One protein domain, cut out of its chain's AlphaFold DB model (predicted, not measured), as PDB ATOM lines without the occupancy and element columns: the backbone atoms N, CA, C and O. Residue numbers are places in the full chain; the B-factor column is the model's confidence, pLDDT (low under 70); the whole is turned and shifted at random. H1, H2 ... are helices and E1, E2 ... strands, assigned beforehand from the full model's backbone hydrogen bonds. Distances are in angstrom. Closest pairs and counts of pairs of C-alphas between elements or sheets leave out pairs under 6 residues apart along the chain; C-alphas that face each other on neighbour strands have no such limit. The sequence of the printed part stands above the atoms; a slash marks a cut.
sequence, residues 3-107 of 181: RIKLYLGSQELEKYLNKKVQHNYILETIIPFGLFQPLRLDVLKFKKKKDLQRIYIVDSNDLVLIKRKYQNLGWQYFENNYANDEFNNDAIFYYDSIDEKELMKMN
ATOM      1  N   ARG A   3       4.197 -37.902   5.513       92.75
ATOM      2  CA  ARG A   3       4.350 -39.184   4.817       92.75
ATOM      3  C   ARG A   3       4.416 -38.950   3.314       92.75
ATOM      4  O   ARG A   3       3.538 -38.296   2.776       92.75
ATOM      5  N   ILE A   4       5.412 -39.534   2.662       88.19
ATOM      6  CA  ILE A   4       5.466 -39.637   1.202       88.19
ATOM      7  C   ILE A   4       4.830 -40.973   0.829       88.19
ATOM      8  O   ILE A   4       5.124 -41.992   1.466       88.19
ATOM      9  N   LYS A   5       3.932 -40.982  -0.154       85.00
ATOM     10  CA  LYS A   5       3.259 -42.204  -0.595       85.00
ATOM     11  C   LYS A   5       3.092 -42.210  -2.107       85.00
ATOM     12  O   LYS A   5       2.701 -41.210  -2.685       85.00
ATOM     13  N   LEU A   6       3.333 -43.361  -2.723       80.50
ATOM     14  CA  LEU A   6       2.943 -43.607  -4.107       80.50
ATOM     15  C   LEU A   6       1.419 -43.571  -4.234       80.50
ATOM     16  O   LEU A   6       0.715 -44.237  -3.461       80.50
ATOM     17  N   TYR A   7       0.930 -42.796  -5.197       80.25
ATOM     18  CA  TYR A   7      -0.477 -42.772  -5.549       80.25
ATOM     19  C   TYR A   7      -0.834 -44.095  -6.234       80.25
ATOM     20  O   TYR A   7      -0.289 -44.458  -7.274       80.25
ATOM     21  N   LEU A   8      -1.716 -44.857  -5.589       76.38
ATOM     22  CA  LEU A   8      -2.163 -46.183  -6.022       76.38
ATOM     23  C   LEU A   8      -3.670 -46.169  -6.305       76.38
ATOM     24  O   LEU A   8      -4.344 -47.165  -6.056       76.38
ATOM     25  N   GLY A   9      -4.199 -45.047  -6.788       79.81
ATOM     26  CA  GLY A   9      -5.624 -44.875  -7.062       79.81
ATOM     27  C   GLY A   9      -6.444 -44.424  -5.851       79.81
ATOM     28  O   GLY A   9      -6.038 -44.558  -4.687       79.81
ATOM     29  N   SER A  10      -7.638 -43.928  -6.149       85.19
ATOM     30  CA  SER A  10      -8.551 -43.243  -5.226       85.19
ATOM     31  C   SER A  10      -8.996 -44.146  -4.081       85.19
ATOM     32  O   SER A  10      -8.973 -43.752  -2.916       85.19
ATOM     33  N   GLN A  11      -9.296 -45.414  -4.380       84.38
ATOM     34  CA  GLN A  11      -9.713 -46.388  -3.368       84.38
ATOM     35  C   GLN A  11      -8.596 -46.673  -2.343       84.38
ATOM     36  O   GLN A  11      -8.848 -46.839  -1.147       84.38
ATOM     37  N   GLU A  12      -7.339 -46.761  -2.787       84.62
ATOM     38  CA  GLU A  12      -6.200 -47.011  -1.893       84.62
ATOM     39  C   GLU A  12      -5.781 -45.756  -1.119       84.62
ATOM     40  O   GLU A  12      -5.209 -45.866  -0.022       84.62
ATOM     41  N   LEU A  13      -6.058 -44.569  -1.664       89.50
ATOM     42  CA  LEU A  13      -5.967 -43.314  -0.932       89.50
ATOM     43  C   LEU A  13      -7.024 -43.272   0.179       89.50
ATOM     44  O   LEU A  13      -6.650 -43.133   1.344       89.50
ATOM     45  N   GLU A  14      -8.298 -43.513  -0.138       91.12
ATOM     46  CA  GLU A  14      -9.414 -43.527   0.817       91.12
ATOM     47  C   GLU A  14      -9.157 -44.482   1.993       91.12
ATOM     48  O   GLU A  14      -9.139 -44.068   3.158       91.12
ATOM     49  N   LYS A  15      -8.834 -45.752   1.704       89.25
ATOM     50  CA  LYS A  15      -8.485 -46.749   2.736       89.25
ATOM     51  C   LYS A  15      -7.334 -46.287   3.618       89.25
ATOM     52  O   LYS A  15      -7.314 -46.549   4.820       89.25
ATOM     53  N   TYR A  16      -6.334 -45.640   3.026       92.56
ATOM     54  CA  TYR A  16      -5.179 -45.165   3.770       92.56
ATOM     55  C   TYR A  16      -5.526 -44.011   4.700       92.56
ATOM     56  O   TYR A  16      -5.086 -44.035   5.850       92.56
ATOM     57  N   LEU A  17      -6.317 -43.042   4.234       94.06
ATOM     58  CA  LEU A  17      -6.790 -41.930   5.055       94.06
ATOM     59  C   LEU A  17      -7.619 -42.449   6.235       94.06
ATOM     60  O   LEU A  17      -7.299 -42.144   7.383       94.06
ATOM     61  N   ASN A  18      -8.581 -43.336   5.977       91.69
ATOM     62  CA  ASN A  18      -9.418 -43.930   7.022       91.69
ATOM     63  C   ASN A  18      -8.609 -44.777   8.018       91.69
ATOM     64  O   ASN A  18      -8.810 -44.690   9.229       91.69
ATOM     65  N   LYS A  19      -7.585 -45.502   7.553       91.94
ATOM     66  CA  LYS A  19      -6.641 -46.187   8.449       91.94
ATOM     67  C   LYS A  19      -5.861 -45.211   9.339       91.94
ATOM     68  O   LYS A  19      -5.498 -45.568  10.459       91.94
ATOM     69  N   LYS A  20      -5.551 -43.995   8.874       93.69
ATOM     70  CA  LYS A  20      -4.876 -42.979   9.701       93.69
ATOM     71  C   LYS A  20      -5.786 -42.421  10.786       93.69
ATOM     72  O   LYS A  20      -5.294 -42.245  11.903       93.69
ATOM     73  N   VAL A  21      -7.080 -42.266  10.514       91.06
ATOM     74  CA  VAL A  21      -8.057 -41.860  11.536       91.06
ATOM     75  C   VAL A  21      -8.095 -42.860  12.685       91.06
ATOM     76  O   VAL A  21      -8.001 -42.441  13.831       91.06
ATOM     77  N   GLN A  22      -8.095 -44.168  12.402       88.62
ATOM     78  CA  GLN A  22      -8.047 -45.215  13.441       88.62
ATOM     79  C   GLN A  22      -6.841 -45.083  14.393       88.62
ATOM     80  O   GLN A  22      -6.842 -45.628  15.490       88.62
ATOM     81  N   HIS A  23      -5.795 -44.359  13.981       91.06
ATOM     82  CA  HIS A  23      -4.606 -44.082  14.787       91.06
ATOM     83  C   HIS A  23      -4.571 -42.630  15.308       91.06
ATOM     84  O   HIS A  23      -3.499 -42.130  15.655       91.06
ATOM     85  N   ASN A  24      -5.723 -41.954  15.372       92.12
ATOM     86  CA  ASN A  24      -5.907 -40.566  15.811       92.12
ATOM     87  C   ASN A  24      -5.179 -39.524  14.946       92.12
ATOM     88  O   ASN A  24      -4.701 -38.508  15.458       92.12
ATOM     89  N   TYR A  25      -5.054 -39.774  13.640       94.38
ATOM     90  CA  TYR A  25      -4.467 -38.831  12.687       94.38
ATOM     91  C   TYR A  25      -5.486 -38.383  11.641       94.38
ATOM     92  O   TYR A  25      -6.061 -39.208  10.935       94.38
ATOM     93  N   ILE A  26      -5.621 -37.069  11.475       94.88
ATOM     94  CA  ILE A  26      -6.403 -36.444  10.404       94.88
ATOM     95  C   ILE A  26      -5.485 -35.795   9.373       94.88
ATOM     96  O   ILE A  26      -4.392 -35.341   9.713       94.88
ATOM     97  N   LEU A  27      -5.914 -35.783   8.115       96.50
ATOM     98  CA  LEU A  27      -5.205 -35.137   7.021       96.50
ATOM     99  C   LEU A  27      -5.300 -33.611   7.182       96.50
ATOM    100  O   LEU A  27      -6.382 -33.076   7.398       96.50
ATOM    101  N   GLU A  28      -4.165 -32.921   7.099       96.44
ATOM    102  CA  GLU A  28      -4.089 -31.452   7.053       96.44
ATOM    103  C   GLU A  28      -3.927 -30.944   5.628       96.44
ATOM    104  O   GLU A  28      -4.541 -29.948   5.261       96.44
ATOM    105  N   THR A  29      -3.083 -31.609   4.839       96.06
ATOM    106  CA  THR A  29      -2.854 -31.270   3.434       96.06
ATOM    107  C   THR A  29      -2.272 -32.459   2.679       96.06
ATOM    108  O   THR A  29      -1.590 -33.310   3.267       96.06
ATOM    109  N   ILE A  30      -2.544 -32.502   1.380       94.12
ATOM    110  CA  ILE A  30      -1.887 -33.370   0.412       94.12
ATOM    111  C   ILE A  30      -1.336 -32.500  -0.720       94.12
ATOM    112  O   ILE A  30      -2.016 -31.596  -1.205       94.12
ATOM    113  N   ILE A  31      -0.080 -32.743  -1.087       90.00
ATOM    114  CA  ILE A  31       0.661 -31.977  -2.093       90.00
ATOM    115  C   ILE A  31       1.297 -32.981  -3.061       90.00
ATOM    116  O   ILE A  31       1.854 -33.981  -2.590       90.00
ATOM    117  N   PRO A  32       1.233 -32.750  -4.382       84.38
ATOM    118  CA  PRO A  32       1.841 -33.639  -5.350       84.38
ATOM    119  C   PRO A  32       3.360 -33.510  -5.244       84.38
ATOM    120  O   PRO A  32       3.918 -32.423  -5.096       84.38
ATOM    121  N   PHE A  33       4.043 -34.641  -5.310       78.12
ATOM    122  CA  PHE A  33       5.493 -34.740  -5.318       78.12
ATOM    123  C   PHE A  33       5.919 -35.433  -6.611       78.12
ATOM    124  O   PHE A  33       6.145 -36.642  -6.680       78.12
ATOM    125  N   GLY A  34       5.970 -34.644  -7.681       64.25
ATOM    126  CA  GLY A  34       6.381 -35.110  -8.997       64.25
ATOM    127  C   GLY A  34       7.899 -35.182  -9.104       64.25
ATOM    128  O   GLY A  34       8.534 -34.178  -9.400       64.25
ATOM    129  N   LEU A  35       8.483 -36.364  -8.892       53.81
ATOM    130  CA  LEU A  35       9.842 -36.644  -9.379       53.81
ATOM    131  C   LEU A  35       9.814 -37.183 -10.819       53.81
ATOM    132  O   LEU A  35      10.728 -36.899 -11.583       53.81
ATOM    133  N   PHE A  36       8.758 -37.913 -11.206       52.62
ATOM    134  CA  PHE A  36       8.577 -38.476 -12.548       52.62
ATOM    135  C   PHE A  36       7.079 -38.608 -12.880       52.62
ATOM    136  O   PHE A  36       6.339 -39.253 -12.141       52.62
ATOM    137  N   GLN A  37       6.627 -38.049 -14.009       51.91
ATOM    138  CA  GLN A  37       5.223 -38.099 -14.464       51.91
ATOM    139  C   GLN A  37       4.571 -39.506 -14.533       51.91
ATOM    140  O   GLN A  37       3.378 -39.590 -14.256       51.91
ATOM    141  N   PRO A  38       5.268 -40.628 -14.830       56.31
ATOM    142  CA  PRO A  38       4.635 -41.956 -14.794       56.31
ATOM    143  C   PRO A  38       4.416 -42.532 -13.379       56.31
ATOM    144  O   PRO A  38       3.680 -43.509 -13.227       56.31
ATOM    145  N   LEU A  39       5.058 -41.970 -12.346       66.88
ATOM    146  CA  LEU A  39       5.030 -42.454 -10.960       66.88
ATOM    147  C   LEU A  39       4.731 -41.290 -10.013       66.88
ATOM    148  O   LEU A  39       5.627 -40.661  -9.449       66.88
ATOM    149  N   ARG A  40       3.443 -41.017  -9.814       74.62
ATOM    150  CA  ARG A  40       2.999 -39.959  -8.913       74.62
ATOM    151  C   ARG A  40       3.222 -40.334  -7.450       74.62
ATOM    152  O   ARG A  40       2.647 -41.301  -6.946       74.62
ATOM    153  N   LEU A  41       4.009 -39.530  -6.745       82.12
ATOM    154  CA  LEU A  41       4.109 -39.558  -5.291       82.12
ATOM    155  C   LEU A  41       3.329 -38.368  -4.730       82.12
ATOM    156  O   LEU A  41       3.373 -37.289  -5.301       82.12
ATOM    157  N   ASP A  42       2.684 -38.550  -3.585       87.56
ATOM    158  CA  ASP A  42       2.028 -37.479  -2.845       87.56
ATOM    159  C   ASP A  42       2.670 -37.344  -1.460       87.56
ATOM    160  O   ASP A  42       2.970 -38.336  -0.780       87.56
ATOM    161  N   VAL A  43       2.867 -36.104  -1.020       91.88
ATOM    162  CA  VAL A  43       3.239 -35.769   0.355       91.88
ATOM    163  C   VAL A  43       1.959 -35.494   1.132       91.88
ATOM    164  O   VAL A  43       1.243 -34.535   0.863       91.88
ATOM    165  N   LEU A  44       1.688 -36.320   2.138       95.31
ATOM    166  CA  LEU A  44       0.556 -36.179   3.045       95.31
ATOM    167  C   LEU A  44       1.037 -35.678   4.405       95.31
ATOM    168  O   LEU A  44       1.855 -36.323   5.075       95.31
ATOM    169  N   LYS A  45       0.486 -34.551   4.853       97.00
ATOM    170  CA  LYS A  45       0.692 -34.023   6.203       97.00
ATOM    171  C   LYS A  45      -0.519 -34.360   7.063       97.00
ATOM    172  O   LYS A  45      -1.650 -34.059   6.703       97.00
ATOM    173  N   PHE A  46      -0.264 -34.965   8.216       96.50
ATOM    174  CA  PHE A  46      -1.281 -35.343   9.190       96.50
ATOM    175  C   PHE A  46      -1.090 -34.626  10.525       96.50
ATOM    176  O   PHE A  46       0.037 -34.541  11.030       96.50
ATOM    177  N   LYS A  47      -2.199 -34.254  11.163       95.50
ATOM    178  CA  LYS A  47      -2.258 -33.772  12.547       95.50
ATOM    179  C   LYS A  47      -2.801 -34.859  13.456       95.50
ATOM    180  O   LYS A  47      -3.753 -35.550  13.100       95.50
ATOM    181  N   LYS A  48      -2.200 -35.009  14.637       94.31
ATOM    182  CA  LYS A  48      -2.749 -35.889  15.670       94.31
ATOM    183  C   LYS A  48      -3.929 -35.176  16.330       94.31
ATOM    184  O   LYS A  48      -3.757 -34.056  16.808       94.31
ATOM    185  N   LYS A  49      -5.100 -35.802  16.351       90.25
ATOM    186  CA  LYS A  49      -6.301 -35.279  17.010       90.25
ATOM    187  C   LYS A  49      -6.981 -36.438  17.728       90.25
ATOM    188  O   LYS A  49      -7.413 -37.384  17.079       90.25
ATOM    189  N   LYS A  50      -6.961 -36.396  19.061       83.44
ATOM    190  CA  LYS A  50      -7.675 -37.364  19.899       83.44
ATOM    191  C   LYS A  50      -9.164 -37.019  19.886       83.44
ATOM    192  O   LYS A  50      -9.507 -35.857  19.668       83.44
ATOM    193  N   ASP A  51      -9.999 -38.031  20.083       79.25
ATOM    194  CA  ASP A  51     -11.438 -37.887  20.347       79.25
ATOM    195  C   ASP A  51     -12.266 -37.287  19.193       79.25
ATOM    196  O   ASP A  51     -13.430 -36.946  19.371       79.25
ATOM    197  N   LEU A  52     -11.692 -37.190  17.987       81.44
ATOM    198  CA  LEU A  52     -12.424 -36.865  16.762       81.44
ATOM    199  C   LEU A  52     -12.597 -38.136  15.927       81.44
ATOM    200  O   LEU A  52     -11.600 -38.700  15.469       81.44
ATOM    201  N   GLN A  53     -13.843 -38.534  15.662       84.31
ATOM    202  CA  GLN A  53     -14.131 -39.555  14.660       84.31
ATOM    203  C   GLN A  53     -14.393 -38.883  13.311       84.31
ATOM    204  O   GLN A  53     -15.274 -38.036  13.178       84.31
ATOM    205  N   ARG A  54     -13.600 -39.262  12.310       89.75
ATOM    206  CA  ARG A  54     -13.707 -38.758  10.941       89.75
ATOM    207  C   ARG A  54     -13.716 -39.916   9.962       89.75
ATOM    208  O   ARG A  54     -12.896 -40.821  10.074       89.75
ATOM    209  N   ILE A  55     -14.554 -39.850   8.945       89.94
ATOM    210  CA  ILE A  55     -14.424 -40.711   7.769       89.94
ATOM    211  C   ILE A  55     -14.089 -39.853   6.559       89.94
ATOM    212  O   ILE A  55     -14.569 -38.730   6.433       89.94
ATOM    213  N   TYR A  56     -13.231 -40.378   5.697       91.56
ATOM    214  CA  TYR A  56     -12.910 -39.812   4.401       91.56
ATOM    215  C   TYR A  56     -13.571 -40.637   3.304       91.56
ATOM    216  O   TYR A  56     -13.568 -41.869   3.369       91.56
ATOM    217  N   ILE A  57     -14.057 -39.946   2.280       89.75
ATOM    218  CA  ILE A  57     -14.424 -40.516   0.986       89.75
ATOM    219  C   ILE A  57     -13.556 -39.852  -0.077       89.75
ATOM    220  O   ILE A  57     -13.302 -38.646  -0.010       89.75
ATOM    221  N   VAL A  58     -13.099 -40.645  -1.043       89.81
ATOM    222  CA  VAL A  58     -12.413 -40.143  -2.236       89.81
ATOM    223  C   VAL A  58     -13.240 -40.532  -3.454       89.81
ATOM    224  O   VAL A  58     -13.514 -41.715  -3.656       89.81
ATOM    225  N   ASP A  59     -13.645 -39.542  -4.244       87.69
ATOM    226  CA  ASP A  59     -14.449 -39.728  -5.454       87.69
ATOM    227  C   ASP A  59     -13.795 -38.976  -6.619       87.69
ATOM    228  O   ASP A  59     -13.423 -37.811  -6.476       87.69
ATOM    229  N   SER A  60     -13.628 -39.657  -7.748       85.81
ATOM    230  CA  SER A  60     -12.942 -39.149  -8.945       85.81
ATOM    231  C   SER A  60     -13.901 -38.716 -10.057       85.81
ATOM    232  O   SER A  60     -13.467 -38.461 -11.182       85.81
ATOM    233  N   ASN A  61     -15.210 -38.701  -9.790       80.19
ATOM    234  CA  ASN A  61     -16.205 -38.168 -10.717       80.19
ATOM    235  C   ASN A  61     -16.058 -36.647 -10.914       80.19
ATOM    236  O   ASN A  61     -15.279 -35.970 -10.245       80.19
ATOM    237  N   ASP A  62     -16.871 -36.090 -11.817       81.94
ATOM    238  CA  ASP A  62     -16.976 -34.644 -12.019       81.94
ATOM    239  C   ASP A  62     -17.195 -33.891 -10.692       81.94
ATOM    240  O   ASP A  62     -18.148 -34.157  -9.945       81.94
ATOM    241  N   LEU A  63     -16.310 -32.924 -10.424       82.25
ATOM    242  CA  LEU A  63     -16.244 -32.190  -9.162       82.25
ATOM    243  C   LEU A  63     -17.549 -31.455  -8.828       82.25
ATOM    244  O   LEU A  63     -17.919 -31.362  -7.655       82.25
ATOM    245  N   VAL A  64     -18.246 -30.916  -9.832       83.31
ATOM    246  CA  VAL A  64     -19.485 -30.154  -9.633       83.31
ATOM    247  C   VAL A  64     -20.598 -31.090  -9.174       83.31
ATOM    248  O   VAL A  64     -21.313 -30.782  -8.213       83.31
ATOM    249  N   LEU A  65     -20.713 -32.257  -9.814       81.38
ATOM    250  CA  LEU A  65     -21.710 -33.270  -9.462       81.38
ATOM    251  C   LEU A  65     -21.484 -33.817  -8.049       81.38
ATOM    252  O   LEU A  65     -22.422 -33.860  -7.244       81.38
ATOM    253  N   ILE A  66     -20.247 -34.188  -7.713       83.81
ATOM    254  CA  ILE A  66     -19.946 -34.774  -6.401       83.81
ATOM    255  C   ILE A  66     -19.998 -33.750  -5.272       83.81
ATOM    256  O   ILE A  66     -20.501 -34.085  -4.201       83.81
ATOM    257  N   LYS A  67     -19.589 -32.489  -5.493       83.94
ATOM    258  CA  LYS A  67     -19.772 -31.437  -4.479       83.94
ATOM    259  C   LYS A  67     -21.242 -31.309  -4.102       83.94
ATOM    260  O   LYS A  67     -21.550 -31.366  -2.917       83.94
ATOM    261  N   ARG A  68     -22.152 -31.250  -5.082       83.38
ATOM    262  CA  ARG A  68     -23.597 -31.198  -4.812       83.38
ATOM    263  C   ARG A  68     -24.089 -32.448  -4.068       83.38
ATOM    264  O   ARG A  68     -24.815 -32.313  -3.087       83.38
ATOM    265  N   LYS A  69     -23.683 -33.651  -4.503       84.44
ATOM    266  CA  LYS A  69     -24.059 -34.928  -3.860       84.44
ATOM    267  C   LYS A  69     -23.659 -34.954  -2.383       84.44
ATOM    268  O   LYS A  69     -24.500 -35.206  -1.527       84.44
ATOM    269  N   TYR A  70     -22.392 -34.683  -2.086       83.81
ATOM    270  CA  TYR A  70     -21.831 -34.828  -0.745       83.81
ATOM    271  C   TYR A  70     -22.200 -33.665   0.186       83.81
ATOM    272  O   TYR A  70     -22.511 -33.908   1.352       83.81
ATOM    273  N   GLN A  71     -22.270 -32.426  -0.314       81.56
ATOM    274  CA  GLN A  71     -22.707 -31.274   0.491       81.56
ATOM    275  C   GLN A  71     -24.151 -31.427   0.979       81.56
ATOM    276  O   GLN A  71     -24.424 -31.165   2.147       81.56
ATOM    277  N   ASN A  72     -25.060 -31.926   0.134       82.31
ATOM    278  CA  ASN A  72     -26.450 -32.195   0.533       82.31
ATOM    279  C   ASN A  72     -26.562 -33.266   1.632       82.31
ATOM    280  O   ASN A  72     -27.546 -33.300   2.362       82.31
ATOM    281  N   LEU A  73     -25.555 -34.133   1.750       81.88
ATOM    282  CA  LEU A  73     -25.467 -35.184   2.762       81.88
ATOM    283  C   LEU A  73     -24.688 -34.736   4.015       81.88
ATOM    284  O   LEU A  73     -24.408 -35.559   4.880       81.88
ATOM    285  N   GLY A  74     -24.309 -33.455   4.111       85.00
ATOM    286  CA  GLY A  74     -23.589 -32.893   5.259       85.00
ATOM    287  C   GLY A  74     -22.077 -33.137   5.262       85.00
ATOM    288  O   GLY A  74     -21.408 -32.837   6.251       85.00
ATOM    289  N   TRP A  75     -21.508 -33.663   4.175       88.69
ATOM    290  CA  TRP A  75     -20.065 -33.873   4.064       88.69
ATOM    291  C   TRP A  75     -19.334 -32.568   3.759       88.69
ATOM    292  O   TRP A  75     -19.809 -31.711   3.012       88.69
ATOM    293  N   GLN A  76     -18.122 -32.454   4.290       92.00
ATOM    294  CA  GLN A  76     -17.244 -31.311   4.082       92.00
ATOM    295  C   GLN A  76     -16.228 -31.624   2.985       92.00
ATOM    296  O   GLN A  76     -15.599 -32.682   2.981       92.00
ATOM    297  N   TYR A  77     -16.066 -30.697   2.044       92.19
ATOM    298  CA  TYR A  77     -15.037 -30.798   1.014       92.19
ATOM    299  C   TYR A  77     -13.663 -30.478   1.611       92.19
ATOM    300  O   TYR A  77     -13.504 -29.510   2.354       92.19
ATOM    301  N   PHE A  78     -12.659 -31.290   1.295       94.06
ATOM    302  CA  PHE A  78     -11.296 -31.083   1.766       94.06
ATOM    303  C   PHE A  78     -10.529 -30.157   0.816       94.06
ATOM    304  O   PHE A  78      -9.984 -30.589  -0.197       94.06
ATOM    305  N   GLU A  79     -10.463 -28.874   1.170       91.81
ATOM    306  CA  GLU A  79      -9.871 -27.833   0.318       91.81
ATOM    307  C   GLU A  79      -8.350 -27.937   0.170       91.81
ATOM    308  O   GLU A  79      -7.797 -27.562  -0.858       91.81
ATOM    309  N   ASN A  80      -7.657 -28.515   1.154       94.06
ATOM    310  CA  ASN A  80      -6.195 -28.619   1.153       94.06
ATOM    311  C   ASN A  80      -5.664 -29.796   0.308       94.06
ATOM    312  O   ASN A  80      -4.629 -30.390   0.652       94.06
ATOM    313  N   ASN A  81      -6.379 -30.152  -0.763       91.56
ATOM    314  CA  ASN A  81      -5.946 -31.108  -1.775       91.56
ATOM    315  C   ASN A  81      -5.297 -30.394  -2.962       91.56
ATOM    316  O   ASN A  81      -5.942 -30.124  -3.971       91.56
ATOM    317  N   TYR A  82      -3.996 -30.137  -2.853       88.19
ATOM    318  CA  TYR A  82      -3.203 -29.541  -3.932       88.19
ATOM    319  C   TYR A  82      -2.718 -30.572  -4.948       88.19
ATOM    320  O   TYR A  82      -2.048 -30.217  -5.909       88.19
ATOM    321  N   ALA A  83      -3.006 -31.851  -4.707       83.38
ATOM    322  CA  ALA A  83      -2.613 -32.942  -5.580       83.38
ATOM    323  C   ALA A  83      -3.692 -33.248  -6.630       83.38
ATOM    324  O   ALA A  83      -3.565 -34.212  -7.373       83.38
ATOM    325  N   ASN A  84      -4.762 -32.458  -6.698       77.88
ATOM    326  CA  ASN A  84      -5.711 -32.520  -7.802       77.88
ATOM    327  C   ASN A  84      -5.090 -31.806  -9.014       77.88
ATOM    328  O   ASN A  84      -4.728 -30.635  -8.909       77.88
ATOM    329  N   ASP A  85      -4.925 -32.507 -10.128       72.38
ATOM    330  CA  ASP A  85      -4.263 -32.005 -11.335       72.38
ATOM    331  C   ASP A  85      -4.941 -32.568 -12.595       72.38
ATOM    332  O   ASP A  85      -5.922 -33.296 -12.511       72.38
ATOM    333  N   GLU A  86      -4.440 -32.235 -13.785       64.19
ATOM    334  CA  GLU A  86      -5.025 -32.704 -15.055       64.19
ATOM    335  C   GLU A  86      -5.054 -34.244 -15.188       64.19
ATOM    336  O   GLU A  86      -5.821 -34.794 -15.975       64.19
ATOM    337  N   PHE A  87      -4.241 -34.952 -14.399       62.03
ATOM    338  CA  PHE A  87      -4.101 -36.406 -14.439       62.03
ATOM    339  C   PHE A  87      -4.816 -37.115 -13.284       62.03
ATOM    340  O   PHE A  87      -4.881 -38.346 -13.283       62.03
ATOM    341  N   ASN A  88      -5.341 -36.376 -12.306       72.38
ATOM    342  CA  ASN A  88      -6.076 -36.911 -11.171       72.38
ATOM    343  C   ASN A  88      -7.124 -35.905 -10.704       72.38
ATOM    344  O   ASN A  88      -6.777 -34.812 -10.262       72.38
ATOM    345  N   ASN A  89      -8.378 -36.352 -10.715       79.75
ATOM    346  CA  ASN A  89      -9.541 -35.561 -10.329       79.75
ATOM    347  C   ASN A  89     -10.136 -35.999  -8.978       79.75
ATOM    348  O   ASN A  89     -11.307 -35.738  -8.706       79.75
ATOM    349  N   ASP A  90      -9.354 -36.679  -8.136       87.69
ATOM    350  CA  ASP A  90      -9.767 -37.123  -6.809       87.69
ATOM    351  C   ASP A  90     -10.210 -35.954  -5.923       87.69
ATOM    352  O   ASP A  90      -9.411 -35.211  -5.345       87.69
ATOM    353  N   ALA A  91     -11.515 -35.856  -5.711       90.12
ATOM    354  CA  ALA A  91     -12.083 -35.020  -4.678       90.12
ATOM    355  C   ALA A  91     -12.135 -35.792  -3.360       90.12
ATOM    356  O   ALA A  91     -12.673 -36.897  -3.272       90.12
ATOM    357  N   ILE A  92     -11.604 -35.174  -2.309       92.56
ATOM    358  CA  ILE A  92     -11.630 -35.736  -0.964       92.56
ATOM    359  C   ILE A  92     -12.735 -35.030  -0.183       92.56
ATOM    360  O   ILE A  92     -12.754 -33.803  -0.079       92.56
ATOM    361  N   PHE A  93     -13.635 -35.812   0.398       92.19
ATOM    362  CA  PHE A  93     -14.652 -35.343   1.329       92.19
ATOM    363  C   PHE A  93     -14.440 -35.995   2.684       92.19
ATOM    364  O   PHE A  93     -13.888 -37.094   2.782       92.19
ATOM    365  N   TYR A  94     -14.880 -35.327   3.743       92.31
ATOM    366  CA  TYR A  94     -14.874 -35.902   5.074       92.31
ATOM    367  C   TYR A  94     -16.143 -35.578   5.849       92.31
ATOM    368  O   TYR A  94     -16.788 -34.555   5.627       92.31
ATOM    369  N   TYR A  95     -16.473 -36.461   6.780       89.12
ATOM    370  CA  TYR A  95     -17.564 -36.280   7.722       89.12
ATOM    371  C   TYR A  95     -17.024 -36.488   9.133       89.12
ATOM    372  O   TYR A  95     -16.378 -37.505   9.403       89.12
ATOM    373  N   ASP A  96     -17.257 -35.510  10.004       88.62
ATOM    374  CA  ASP A  96     -16.939 -35.598  11.427       88.62
ATOM    375  C   ASP A  96     -18.206 -36.028  12.170       88.62
ATOM    376  O   ASP A  96     -19.222 -35.344  12.099       88.62
ATOM    377  N   SER A  97     -18.147 -37.156  12.877       77.38
ATOM    378  CA  SER A  97     -19.243 -37.629  13.729       77.38
ATOM    379  C   SER A  97     -18.759 -37.788  15.164       77.38
ATOM    380  O   SER A  97     -17.570 -37.975  15.423       77.38
ATOM    381  N   ILE A  98     -19.698 -37.728  16.100       66.00
ATOM    382  CA  ILE A  98     -19.477 -38.122  17.495       66.00
ATOM    383  C   ILE A  98     -19.921 -39.587  17.704       66.00
ATOM    384  O   ILE A  98     -19.437 -40.240  18.625       66.00
ATOM    385  N   ASP A  99     -20.784 -40.126  16.827       69.62
ATOM    386  CA  ASP A  99     -21.315 -41.495  16.896       69.62
ATOM    387  C   ASP A  99     -20.783 -42.395  15.760       69.62
ATOM    388  O   ASP A  99     -21.006 -42.159  14.564       69.62
ATOM    389  N   GLU A 100     -20.122 -43.482  16.159       64.50
ATOM    390  CA  GLU A 100     -19.561 -44.520  15.292       64.50
ATOM    391  C   GLU A 100     -20.653 -45.295  14.529       64.50
ATOM    392  O   GLU A 100     -20.438 -45.750  13.402       64.50
ATOM    393  N   LYS A 101     -21.861 -45.408  15.098       66.12
ATOM    394  CA  LYS A 101     -22.997 -46.089  14.457       66.12
ATOM    395  C   LYS A 101     -23.573 -45.285  13.295       66.12
ATOM    396  O   LYS A 101     -24.018 -45.888  12.317       66.12
ATOM    397  N   GLU A 102     -23.565 -43.955  13.373       67.75
ATOM    398  CA  GLU A 102     -23.935 -43.099  12.238       67.75
ATOM    399  C   GLU A 102     -22.898 -43.198  11.119       67.75
ATOM    400  O   GLU A 102     -23.264 -43.376   9.955       67.75
ATOM    401  N   LEU A 103     -21.609 -43.213  11.475       64.81
ATOM    402  CA  LEU A 103     -20.513 -43.413  10.523       64.81
ATOM    403  C   LEU A 103     -20.637 -44.740   9.759       64.81
ATOM    404  O   LEU A 103     -20.459 -44.763   8.542       64.81
ATOM    405  N   MET A 104     -20.998 -45.840  10.433       58.81
ATOM    406  CA  MET A 104     -21.210 -47.140   9.777       58.81
ATOM    407  C   MET A 104     -22.416 -47.160   8.825       58.81
ATOM    408  O   MET A 104     -22.410 -47.926   7.859       58.81
ATOM    409  N   LYS A 105     -23.438 -46.326   9.064       61.31
ATOM    410  CA  LYS A 105     -24.611 -46.189   8.182       61.31
ATOM    411  C   LYS A 105     -24.324 -45.315   6.961       61.31
ATOM    412  O   LYS A 105     -24.874 -45.576   5.896       61.31
ATOM    413  N   MET A 106     -23.435 -44.327   7.088       62.81
ATOM    414  CA  MET A 106     -23.019 -43.428   6.001       62.81
ATOM    415  C   MET A 106     -21.997 -44.044   5.035       62.81
ATOM    416  O   MET A 106     -21.335 -43.325   4.289       62.81
ATOM    417  N   ASN A 107     -21.856 -45.370   5.019       55.53
ATOM    418  CA  ASN A 107     -20.964 -46.071   4.108       55.53
ATOM    419  C   ASN A 107     -21.539 -46.002   2.680       55.53
ATOM    420  O   ASN A 107     -22.227 -46.913   2.213       55.53
TER     421      ASN A 107
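AT A GLANCE: This is residues 3 to 107 of the 181 residues of an uncharacterized protein of Coprobacillus sp. 8_2_54BFAA (UniProt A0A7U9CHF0). Two small sheets stand side by side as a slab, a three-stranded one of E1, E3 and E2 and a two-stranded one of E4 and E5, and helix H1 covers one side of it, packing mainly on E4 and reaching E2. On the other side the long stretch 73 to 90 crosses from one sheet toward the other; H2 lies beyond E5, and the small H3 sits by the ends of E4 and E5. The printed part has 105 residues with three named helices and five named strands, in the order E1, H1, E2, E3, E4, H2, E5, H3, a mixed class. Both sheets are antiparallel, in the orders E1 - E3 - E2 and E4 - E5. The whole is compact, with a radius of gyration of the C-alphas of 13.7 A and spans of 42 by 31 by 19 A.

HOW THE PARTS SIT: In the larger sheet, inner strand E3, residues 39 to 48, is antiparallel to E1, residues 3 to 6, with N 5 and O 42 at 2.9 A. E3 forms a hairpin with E2, residues 25 to 36, with N 33 and O 41 at 2.7 A; E2 bends by 70 degrees at residue 28. H1, residues 10 to 21, is on this sheet at a height of 9.0 A, giving two layers, a helix on one face of a sheet. It lies over none of the strands, but only just: 2 of its 12 C-alphas fall on E1 and 2 on E3. E1, H1 and E2 form a split strand-helix-strand unit, two strands running the same way with E3 between them, and its crossover is right-handed. H1 has 14 pairs of C-alphas within 8 A of E4, residues 53 to 59, the closest Glu 14 and Val 58 at 5.5 A. E4 is antiparallel to E5, residues 91 to 97, with N 57 and O 93 at 2.9 A. Residues 76 to 77 pair antiparallel with residues 93 to 94 of E5. The closest C-alphas of E5 and H2, residues 63 to 72, are those of Ala 91 and Leu 63, 6.7 A apart. The closest of E4 and H3, residues 100 to 105, are those of Ile 55 and Leu 103, at 7.2 A. H1 and H2 are apart. In H1, H2 and H3 every O i to N i+4 pair is within hydrogen-bond range.

IN THESE COORDINATES: E1 begins at C-alpha 3, (4.350, -39.184, 4.817). H1 is 16.8 A long, E2 28.4 A, E3 28.5 A, E4 20.1 A, H2 14.1 A and E5 19.9 A. H3 ends at C-alpha 105, (-24.611, -46.189, 8.182).

THE WHOLE: The C-alphas of Phe 36 and Lys 101, the two farthest apart, are 42.2 A apart. The printed part has no cut. The link from H2 to E5 is long, with 18 residues, and the other links are tight. The mean pLDDT of the printed part is 83.0; residues 34 to 39, 86 to 87 and 98 to 107 are under 70.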